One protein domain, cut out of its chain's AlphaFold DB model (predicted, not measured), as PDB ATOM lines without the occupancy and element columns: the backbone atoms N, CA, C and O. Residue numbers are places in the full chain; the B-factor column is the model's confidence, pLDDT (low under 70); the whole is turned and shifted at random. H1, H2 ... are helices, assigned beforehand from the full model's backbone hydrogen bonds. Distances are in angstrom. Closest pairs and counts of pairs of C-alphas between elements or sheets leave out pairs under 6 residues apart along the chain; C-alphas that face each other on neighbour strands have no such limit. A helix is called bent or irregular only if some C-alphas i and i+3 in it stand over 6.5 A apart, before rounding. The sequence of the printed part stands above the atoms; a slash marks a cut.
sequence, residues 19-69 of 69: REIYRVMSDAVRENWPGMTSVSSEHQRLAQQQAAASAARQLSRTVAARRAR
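Overview. This is residues 19 to 69 of the 69 residues of an uncharacterized protein of Grimontia celer (UniProt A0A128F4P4). The model is an open hook with arms of unequal length: the short arm H1 leads into a turn formed by the small helix H2, and from there the long arm H3 runs back and reaches far beyond the first residue of H1. The space between the two arms is empty, and H3 makes most of the length. The printed part has 51 residues with three named helices, in the order H1, H2, H3, and no named strand; its class is all helix. It is extended, with a radius of gyration of the C-alphas of 16.2 A, and the C-alphas span 50 by 23 by 11 A along their three main axes.

Arrangement. H1, residues 19 to 32, and H2, residues 34 to 38, only just touch, with 3 pairs of C-alphas within 8 A, and they touch only at the corner by their link. H1 touches H2 with residues 29 to 30 alone; the closest C-alphas of the two helices are those of Arg 30 and Thr 37, 6.8 A apart. Their centres are 13.1 A apart. H3, residues 41 to 67, touches no helix. It is apart from H1, and it is apart from H2 as well, although it follows H2 in the chain. In H1 and H3 every pair of O i and N i+4 is within hydrogen-bond range; in H2 the count is 0 of 1, and 1 of its 2 pairs of O i and N i+3 is within range.

Along the chain. H1 begins at C-alpha 19, at (-81.163, 42.141, -42.186), and measures 20.0 A from its first to its last C-alpha, that of Asn 32. H2 runs from Pro 34 to Ser 38. It is irregular, but only just: C-alphas 35 and 38 are 6.6 A apart. H3 is the longest helix, with 27 residues and 38.9 A from C-alpha 41, at (-63.640, 48.023, -47.645), to C-alpha 67, at (-93.160, 68.744, -33.093).

Size, cuts and confidence. The two C-alphas farthest apart are those of Gly 35 and Arg 69, at 50.6 A, while those of Arg 19 and Arg 69, the first and last printed, are 33.3 A apart. The printed part has no cut, and residue 69 is the chain's last residue. The links from H1 to H2 and from H2 to H3 are tight, with 1 and 2 residues between the helices. Residues 19 to 28, 30 to 36 and 38 to 69 stand free. The mean pLDDT of the printed part is 77.0; it is under 70 at residues 33 to 40, residue 43 and residues 67 to 69.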
ATOM      1  N   ARG A  19     -82.456  42.807 -42.376       81.12
ATOM      2  CA  ARG A  19     -81.163  42.141 -42.186       81.12
ATOM      3  C   ARG A  19     -81.086  40.823 -42.957       81.12
ATOM      4  O   ARG A  19     -80.043  40.534 -43.537       81.12
ATOM      5  N   GLU A  20     -82.157  40.038 -42.949       82.75
ATOM      6  CA  GLU A  20     -82.229  38.763 -43.668       82.75
ATOM      7  C   GLU A  20     -82.249  38.986 -45.176       82.75
ATOM      8  O   GLU A  20     -81.452  38.371 -45.882       82.75
ATOM      9  N   ILE A  21     -83.066  39.933 -45.648       85.00
ATOM     10  CA  ILE A  21     -83.131  40.319 -47.063       85.00
ATOM     11  C   ILE A  21     -81.755  40.788 -47.544       85.00
ATOM     12  O   ILE A  21     -81.251  40.312 -48.559       85.00
ATOM     13  N   TYR A  22     -81.106  41.681 -46.792       83.31
ATOM     14  CA  TYR A  22     -79.779  42.186 -47.135       83.31
ATOM     15  C   TYR A  22     -78.739  41.065 -47.200       83.31
ATOM     16  O   TYR A  22     -77.936  41.037 -48.130       83.31
ATOM     17  N   ARG A  23     -78.751  40.139 -46.231       83.88
ATOM     18  CA  ARG A  23     -77.814  39.011 -46.206       83.88
ATOM     19  C   ARG A  23     -77.985  38.139 -47.447       83.88
ATOM     20  O   ARG A  23     -77.020  37.957 -48.173       83.88
ATOM     21  N   VAL A  24     -79.208  37.683 -47.723       85.06
ATOM     22  CA  VAL A  24     -79.502  36.799 -48.865       85.06
ATOM     23  C   VAL A  24     -79.134  37.463 -50.192       85.06
ATOM     24  O   VAL A  24     -78.480  36.847 -51.028       85.06
ATOM     25  N   MET A  25     -79.480  38.740 -50.373       82.00
ATOM     26  CA  MET A  25     -79.124  39.481 -51.587       82.00
ATOM     27  C   MET A  25     -77.610  39.669 -51.722       82.00
ATOM     28  O   MET A  25     -77.064  39.538 -52.815       82.00
ATOM     29  N   SER A  26     -76.917  39.966 -50.618       79.50
ATOM     30  CA  SER A  26     -75.460  40.105 -50.612       79.50
ATOM     31  C   SER A  26     -74.761  38.784 -50.938       79.50
ATOM     32  O   SER A  26     -73.765  38.801 -51.659       79.50
ATOM     33  N   ASP A  27     -75.265  37.664 -50.424       80.81
ATOM     34  CA  ASP A  27     -74.724  36.330 -50.689       80.81
ATOM     35  C   ASP A  27     -74.957  35.938 -52.156       80.81
ATOM     36  O   ASP A  27     -74.003  35.600 -52.853       80.81
ATOM     37  N   ALA A  28     -76.174  36.130 -52.677       80.38
ATOM     38  CA  ALA A  28     -76.500  35.867 -54.079       80.38
ATOM     39  C   ALA A  28     -75.632  36.690 -55.046       80.38
ATOM     40  O   ALA A  28     -75.144  36.168 -56.050       80.38
ATOM     41  N   VAL A  29     -75.388  37.970 -54.739       78.06
ATOM     42  CA  VAL A  29     -74.484  38.810 -55.538       78.06
ATOM     43  C   VAL A  29     -73.045  38.302 -55.454       78.06
ATOM     44  O   VAL A  29     -72.346  38.285 -56.464       78.06
ATOM     45  N   ARG A  30     -72.591  37.866 -54.275       73.81
ATOM     46  CA  ARG A  30     -71.227  37.364 -54.074       73.81
ATOM     47  C   ARG A  30     -70.964  36.057 -54.821       73.81
ATOM     48  O   ARG A  30     -69.887  35.908 -55.390       73.81
ATOM     49  N   GLU A  31     -71.929  35.144 -54.818       77.81
ATOM     50  CA  GLU A  31     -71.841  33.852 -55.505       77.81
ATOM     51  C   GLU A  31     -71.887  34.008 -57.029       77.81
ATOM     52  O   GLU A  31     -71.099  33.382 -57.735       77.81
ATOM     53  N   ASN A  32     -72.764  34.876 -57.543       73.38
ATOM     54  CA  ASN A  32     -72.987  35.017 -58.987       73.38
ATOM     55  C   ASN A  32     -72.076  36.060 -59.654       73.38
ATOM     56  O   ASN A  32     -71.827  35.991 -60.856       73.38
ATOM     57  N   TRP A  33     -71.533  37.007 -58.887       69.06
ATOM     58  CA  TRP A  33     -70.581  38.011 -59.364       69.06
ATOM     59  C   TRP A  33     -69.345  38.075 -58.462       69.06
ATOM     60  O   TRP A  33     -69.098  39.097 -57.813       69.06
ATOM     61  N   PRO A  34     -68.489  37.035 -58.470       58.53
ATOM     62  CA  PRO A  34     -67.265  37.028 -57.676       58.53
ATOM     63  C   PRO A  34     -66.346  38.214 -58.015       58.53
ATOM     64  O   PRO A  34     -65.633  38.691 -57.142       58.53
ATOM     65  N   GLY A  35     -66.421  38.775 -59.230       57.41
ATOM     66  CA  GLY A  35     -65.696  39.991 -59.632       57.41
ATOM     67  C   GLY A  35     -66.227  41.315 -59.050       57.41
ATOM     68  O   GLY A  35     -65.503  42.308 -59.064       57.41
ATOM     69  N   MET A  36     -67.450  41.355 -58.496       54.22
ATOM     70  CA  MET A  36     -67.971  42.522 -57.757       54.22
ATOM     71  C   MET A  36     -67.443  42.600 -56.317       54.22
ATOM     72  O   MET A  36     -67.696  43.588 -55.626       54.22
ATOM     73  N   THR A  37     -66.660  41.614 -55.859       53.00
ATOM     74  CA  THR A  37     -66.004  41.650 -54.538       53.00
ATOM     75  C   THR A  37     -64.975  42.776 -54.380       53.00
ATOM     76  O   THR A  37     -64.468  42.978 -53.281       53.00
ATOM     77  N   SER A  38     -64.698  43.564 -55.421       55.59
ATOM     78  CA  SER A  38     -63.765  44.691 -55.358       55.59
ATOM     79  C   SER A  38     -64.394  46.035 -54.973       55.59
ATOM     80  O   SER A  38     -63.761  47.076 -55.157       55.59
ATOM     81  N   VAL A  39     -65.598  46.069 -54.382       57.31
ATOM     82  CA  VAL A  39     -65.969  47.260 -53.600       57.31
ATOM     83  C   VAL A  39     -65.039  47.273 -52.395       57.31
ATOM     84  O   VAL A  39     -65.262  46.538 -51.434       57.31
ATOM     85  N   SER A  40     -63.953  48.047 -52.485       66.12
ATOM     86  CA  SER A  40     -62.955  48.108 -51.420       66.12
ATOM     87  C   SER A  40     -63.655  48.369 -50.086       66.12
ATOM     88  O   SER A  40     -64.681  49.052 -50.024       66.12
ATOM     89  N   SER A  41     -63.114  47.819 -49.002       71.00
ATOM     90  CA  SER A  41     -63.640  48.023 -47.645       71.00
ATOM     91  C   SER A  41     -63.878  49.508 -47.329       71.00
ATOM     92  O   SER A  41     -64.820  49.862 -46.623       71.00
ATOM     93  N   GLU A  42     -63.077  50.387 -47.928       72.25
ATOM     94  CA  GLU A  42     -63.243  51.836 -47.904       72.25
ATOM     95  C   GLU A  42     -64.544  52.314 -48.572       72.25
ATOM     96  O   GLU A  42     -65.295  53.076 -47.963       72.25
ATOM     97  N   HIS A  43     -64.867  51.828 -49.773       69.75
ATOM     98  CA  HIS A  43     -66.123  52.149 -50.457       69.75
ATOM     99  C   HIS A  43     -67.345  51.593 -49.716       69.75
ATOM    100  O   HIS A  43     -68.366  52.276 -49.633       69.75
ATOM    101  N   GLN A  44     -67.247  50.399 -49.124       74.00
ATOM    102  CA  GLN A  44     -68.304  49.876 -48.251       74.00
ATOM    103  C   GLN A  44     -68.502  50.761 -47.017       74.00
ATOM    104  O   GLN A  44     -69.639  51.093 -46.673       74.00
ATOM    105  N   ARG A  45     -67.411  51.194 -46.374       78.81
ATOM    106  CA  ARG A  45     -67.473  52.087 -45.212       78.81
ATOM    107  C   ARG A  45     -68.091  53.433 -45.578       78.81
ATOM    108  O   ARG A  45     -68.939  53.935 -44.844       78.81
ATOM    109  N   LEU A  46     -67.715  53.991 -46.728       78.31
ATOM    110  CA  LEU A  46     -68.277  55.237 -47.238       78.31
ATOM    111  C   LEU A  46     -69.780  55.097 -47.524       78.31
ATOM    112  O   LEU A  46     -70.563  55.950 -47.106       78.31
ATOM    113  N   ALA A  47     -70.199  54.006 -48.170       74.06
ATOM    114  CA  ALA A  47     -71.606  53.734 -48.449       74.06
ATOM    115  C   ALA A  47     -72.432  53.599 -47.158       74.06
ATOM    116  O   ALA A  47     -73.509  54.186 -47.048       74.06
ATOM    117  N   GLN A  48     -71.908  52.897 -46.147       77.25
ATOM    118  CA  GLN A  48     -72.554  52.786 -44.836       77.25
ATOM    119  C   GLN A  48     -72.673  54.144 -44.132       77.25
ATOM    120  O   GLN A  48     -73.738  54.469 -43.606       77.25
ATOM    121  N   GLN A  49     -71.619  54.966 -44.158       88.19
ATOM    122  CA  GLN A  49     -71.648  56.315 -43.580       88.19
ATOM    123  C   GLN A  49     -72.680  57.212 -44.275       88.19
ATOM    124  O   GLN A  49     -73.450  57.905 -43.608       88.19
ATOM    125  N   GLN A  50     -72.745  57.171 -45.607       84.81
ATOM    126  CA  GLN A  50     -73.728  57.932 -46.378       84.81
ATOM    127  C   GLN A  50     -75.162  57.474 -46.090       84.81
ATOM    128  O   GLN A  50     -76.045  58.316 -45.896       84.81
ATOM    129  N   ALA A  51     -75.392  56.161 -46.005       79.44
ATOM    130  CA  ALA A  51     -76.690  55.597 -45.649       79.44
ATOM    131  C   ALA A  51     -77.124  56.032 -44.238       79.44
ATOM    132  O   ALA A  51     -78.239  56.529 -44.067       79.44
ATOM    133  N   ALA A  52     -76.228  55.943 -43.250       83.06
ATOM    134  CA  ALA A  52     -76.491  56.381 -41.880       83.06
ATOM    135  C   ALA A  52     -76.802  57.887 -41.801       83.06
ATOM    136  O   ALA A  52     -77.778  58.290 -41.169       83.06
ATOM    137  N   ALA A  53     -76.033  58.727 -42.501       86.94
ATOM    138  CA  ALA A  53     -76.265  60.170 -42.551       86.94
ATOM    139  C   ALA A  53     -77.590  60.535 -43.245       86.94
ATOM    140  O   ALA A  53     -78.244  61.518 -42.885       86.94
ATOM    141  N   SER A  54     -78.001  59.770 -44.258       87.31
ATOM    142  CA  SER A  54     -79.305  59.938 -44.906       87.31
ATOM    143  C   SER A  54     -80.448  59.565 -43.958       87.31
ATOM    144  O   SER A  54     -81.366  60.364 -43.756       87.31
ATOM    145  N   ALA A  55     -80.343  58.408 -43.296       83.06
ATOM    146  CA  ALA A  55     -81.320  57.942 -42.319       83.06
ATOM    147  C   ALA A  55     -81.477  58.932 -41.153       83.06
ATOM    148  O   ALA A  55     -82.601  59.293 -40.805       83.06
ATOM    149  N   ALA A  56     -80.369  59.453 -40.617       87.62
ATOM    150  CA  ALA A  56     -80.382  60.468 -39.564       87.62
ATOM    151  C   ALA A  56     -81.099  61.753 -40.010       87.62
ATOM    152  O   ALA A  56     -81.965  62.260 -39.301       87.62
ATOM    153  N   ARG A  57     -80.813  62.254 -41.221       89.94
ATOM    154  CA  ARG A  57     -81.507  63.430 -41.780       89.94
ATOM    155  C   ARG A  57     -82.999  63.189 -41.980       89.94
ATOM    156  O   ARG A  57     -83.803  64.103 -41.801       89.94
ATOM    157  N   GLN A  58     -83.388  61.983 -42.378       89.19
ATOM    158  CA  GLN A  58     -84.790  61.623 -42.547       89.19
ATOM    159  C   GLN A  58     -85.512  61.555 -41.195       89.19
ATOM    160  O   GLN A  58     -86.570  62.160 -41.053       89.19
ATOM    161  N   LEU A  59     -84.895  60.942 -40.184       88.25
ATOM    162  CA  LEU A  59     -85.396  60.914 -38.807       88.25
ATOM    163  C   LEU A  59     -85.562  62.318 -38.220       88.25
ATOM    164  O   LEU A  59     -86.635  62.636 -37.711       88.25
ATOM    165  N   SER A  60     -84.554  63.185 -38.349       89.19
ATOM    166  CA  SER A  60     -84.629  64.567 -37.861       89.19
ATOM    167  C   SER A  60     -85.775  65.346 -38.506       89.19
ATOM    168  O   SER A  60     -86.492  66.062 -37.809       89.19
ATOM    169  N   ARG A  61     -86.000  65.170 -39.817       90.12
ATOM    170  CA  ARG A  61     -87.143  65.782 -40.518       90.12
ATOM    171  C   ARG A  61     -88.478  65.259 -39.994       90.12
ATOM    172  O   ARG A  61     -89.371  66.059 -39.731       90.12
ATOM    173  N   THR A  62     -88.604  63.951 -39.787       88.25
ATOM    174  CA  THR A  62     -89.827  63.338 -39.246       88.25
ATOM    175  C   THR A  62     -90.130  63.825 -37.827       88.25
ATOM    176  O   THR A  62     -91.273  64.159 -37.519       88.25
ATOM    177  N   VAL A  63     -89.115  63.919 -36.962       86.94
ATOM    178  CA  VAL A  63     -89.276  64.410 -35.584       86.94
ATOM    179  C   VAL A  63     -89.634  65.898 -35.561       86.94
ATOM    180  O   VAL A  63     -90.530  66.293 -34.817       86.94
ATOM    181  N   ALA A  64     -88.989  66.721 -36.394       81.69
ATOM    182  CA  ALA A  64     -89.309  68.143 -36.514       81.69
ATOM    183  C   ALA A  64     -90.748  68.368 -37.005       81.69
ATOM    184  O   ALA A  64     -91.482  69.150 -36.407       81.69
ATOM    185  N   ALA A  65     -91.186  67.624 -38.026       79.50
ATOM    186  CA  ALA A  65     -92.556  67.688 -38.536       79.50
ATOM    187  C   ALA A  65     -93.598  67.260 -37.488       79.50
ATOM    188  O   ALA A  65     -94.701  67.798 -37.455       79.50
ATOM    189  N   ARG A  66     -93.244  66.316 -36.605       74.06
ATOM    190  CA  ARG A  66     -94.110  65.865 -35.510       74.06
ATOM    191  C   ARG A  66     -94.198  66.866 -34.354       74.06
ATOM    192  O   ARG A  66     -95.220  66.885 -33.689       74.06
ATOM    193  N   ARG A  67     -93.159  67.674 -34.114       69.88
ATOM    194  CA  ARG A  67     -93.160  68.744 -33.093       69.88
ATOM    195  C   ARG A  67     -93.881  70.021 -33.532       69.88
ATOM    196  O   ARG A  67     -94.195  70.841 -32.683       69.88
ATOM    197  N   ALA A  68     -94.082  70.209 -34.834       67.38
ATOM    198  CA  ALA A  68     -94.775  71.368 -35.400       67.38
ATOM    199  C   ALA A  68     -96.307  71.188 -35.501       67.38
ATOM    200  O   ALA A  68     -96.988  72.088 -35.987       67.38
ATOM    201  N   ARG A  69     -96.831  70.028 -35.084       56.59
ATOM    202  CA  ARG A  69     -98.259  69.752 -34.876       56.59
ATOM    203  C   ARG A  69     -98.562  69.764 -33.388       56.59
ATOM    204  O   ARG A  69     -99.698  70.155 -33.058       56.59
TER     205      ARG A  69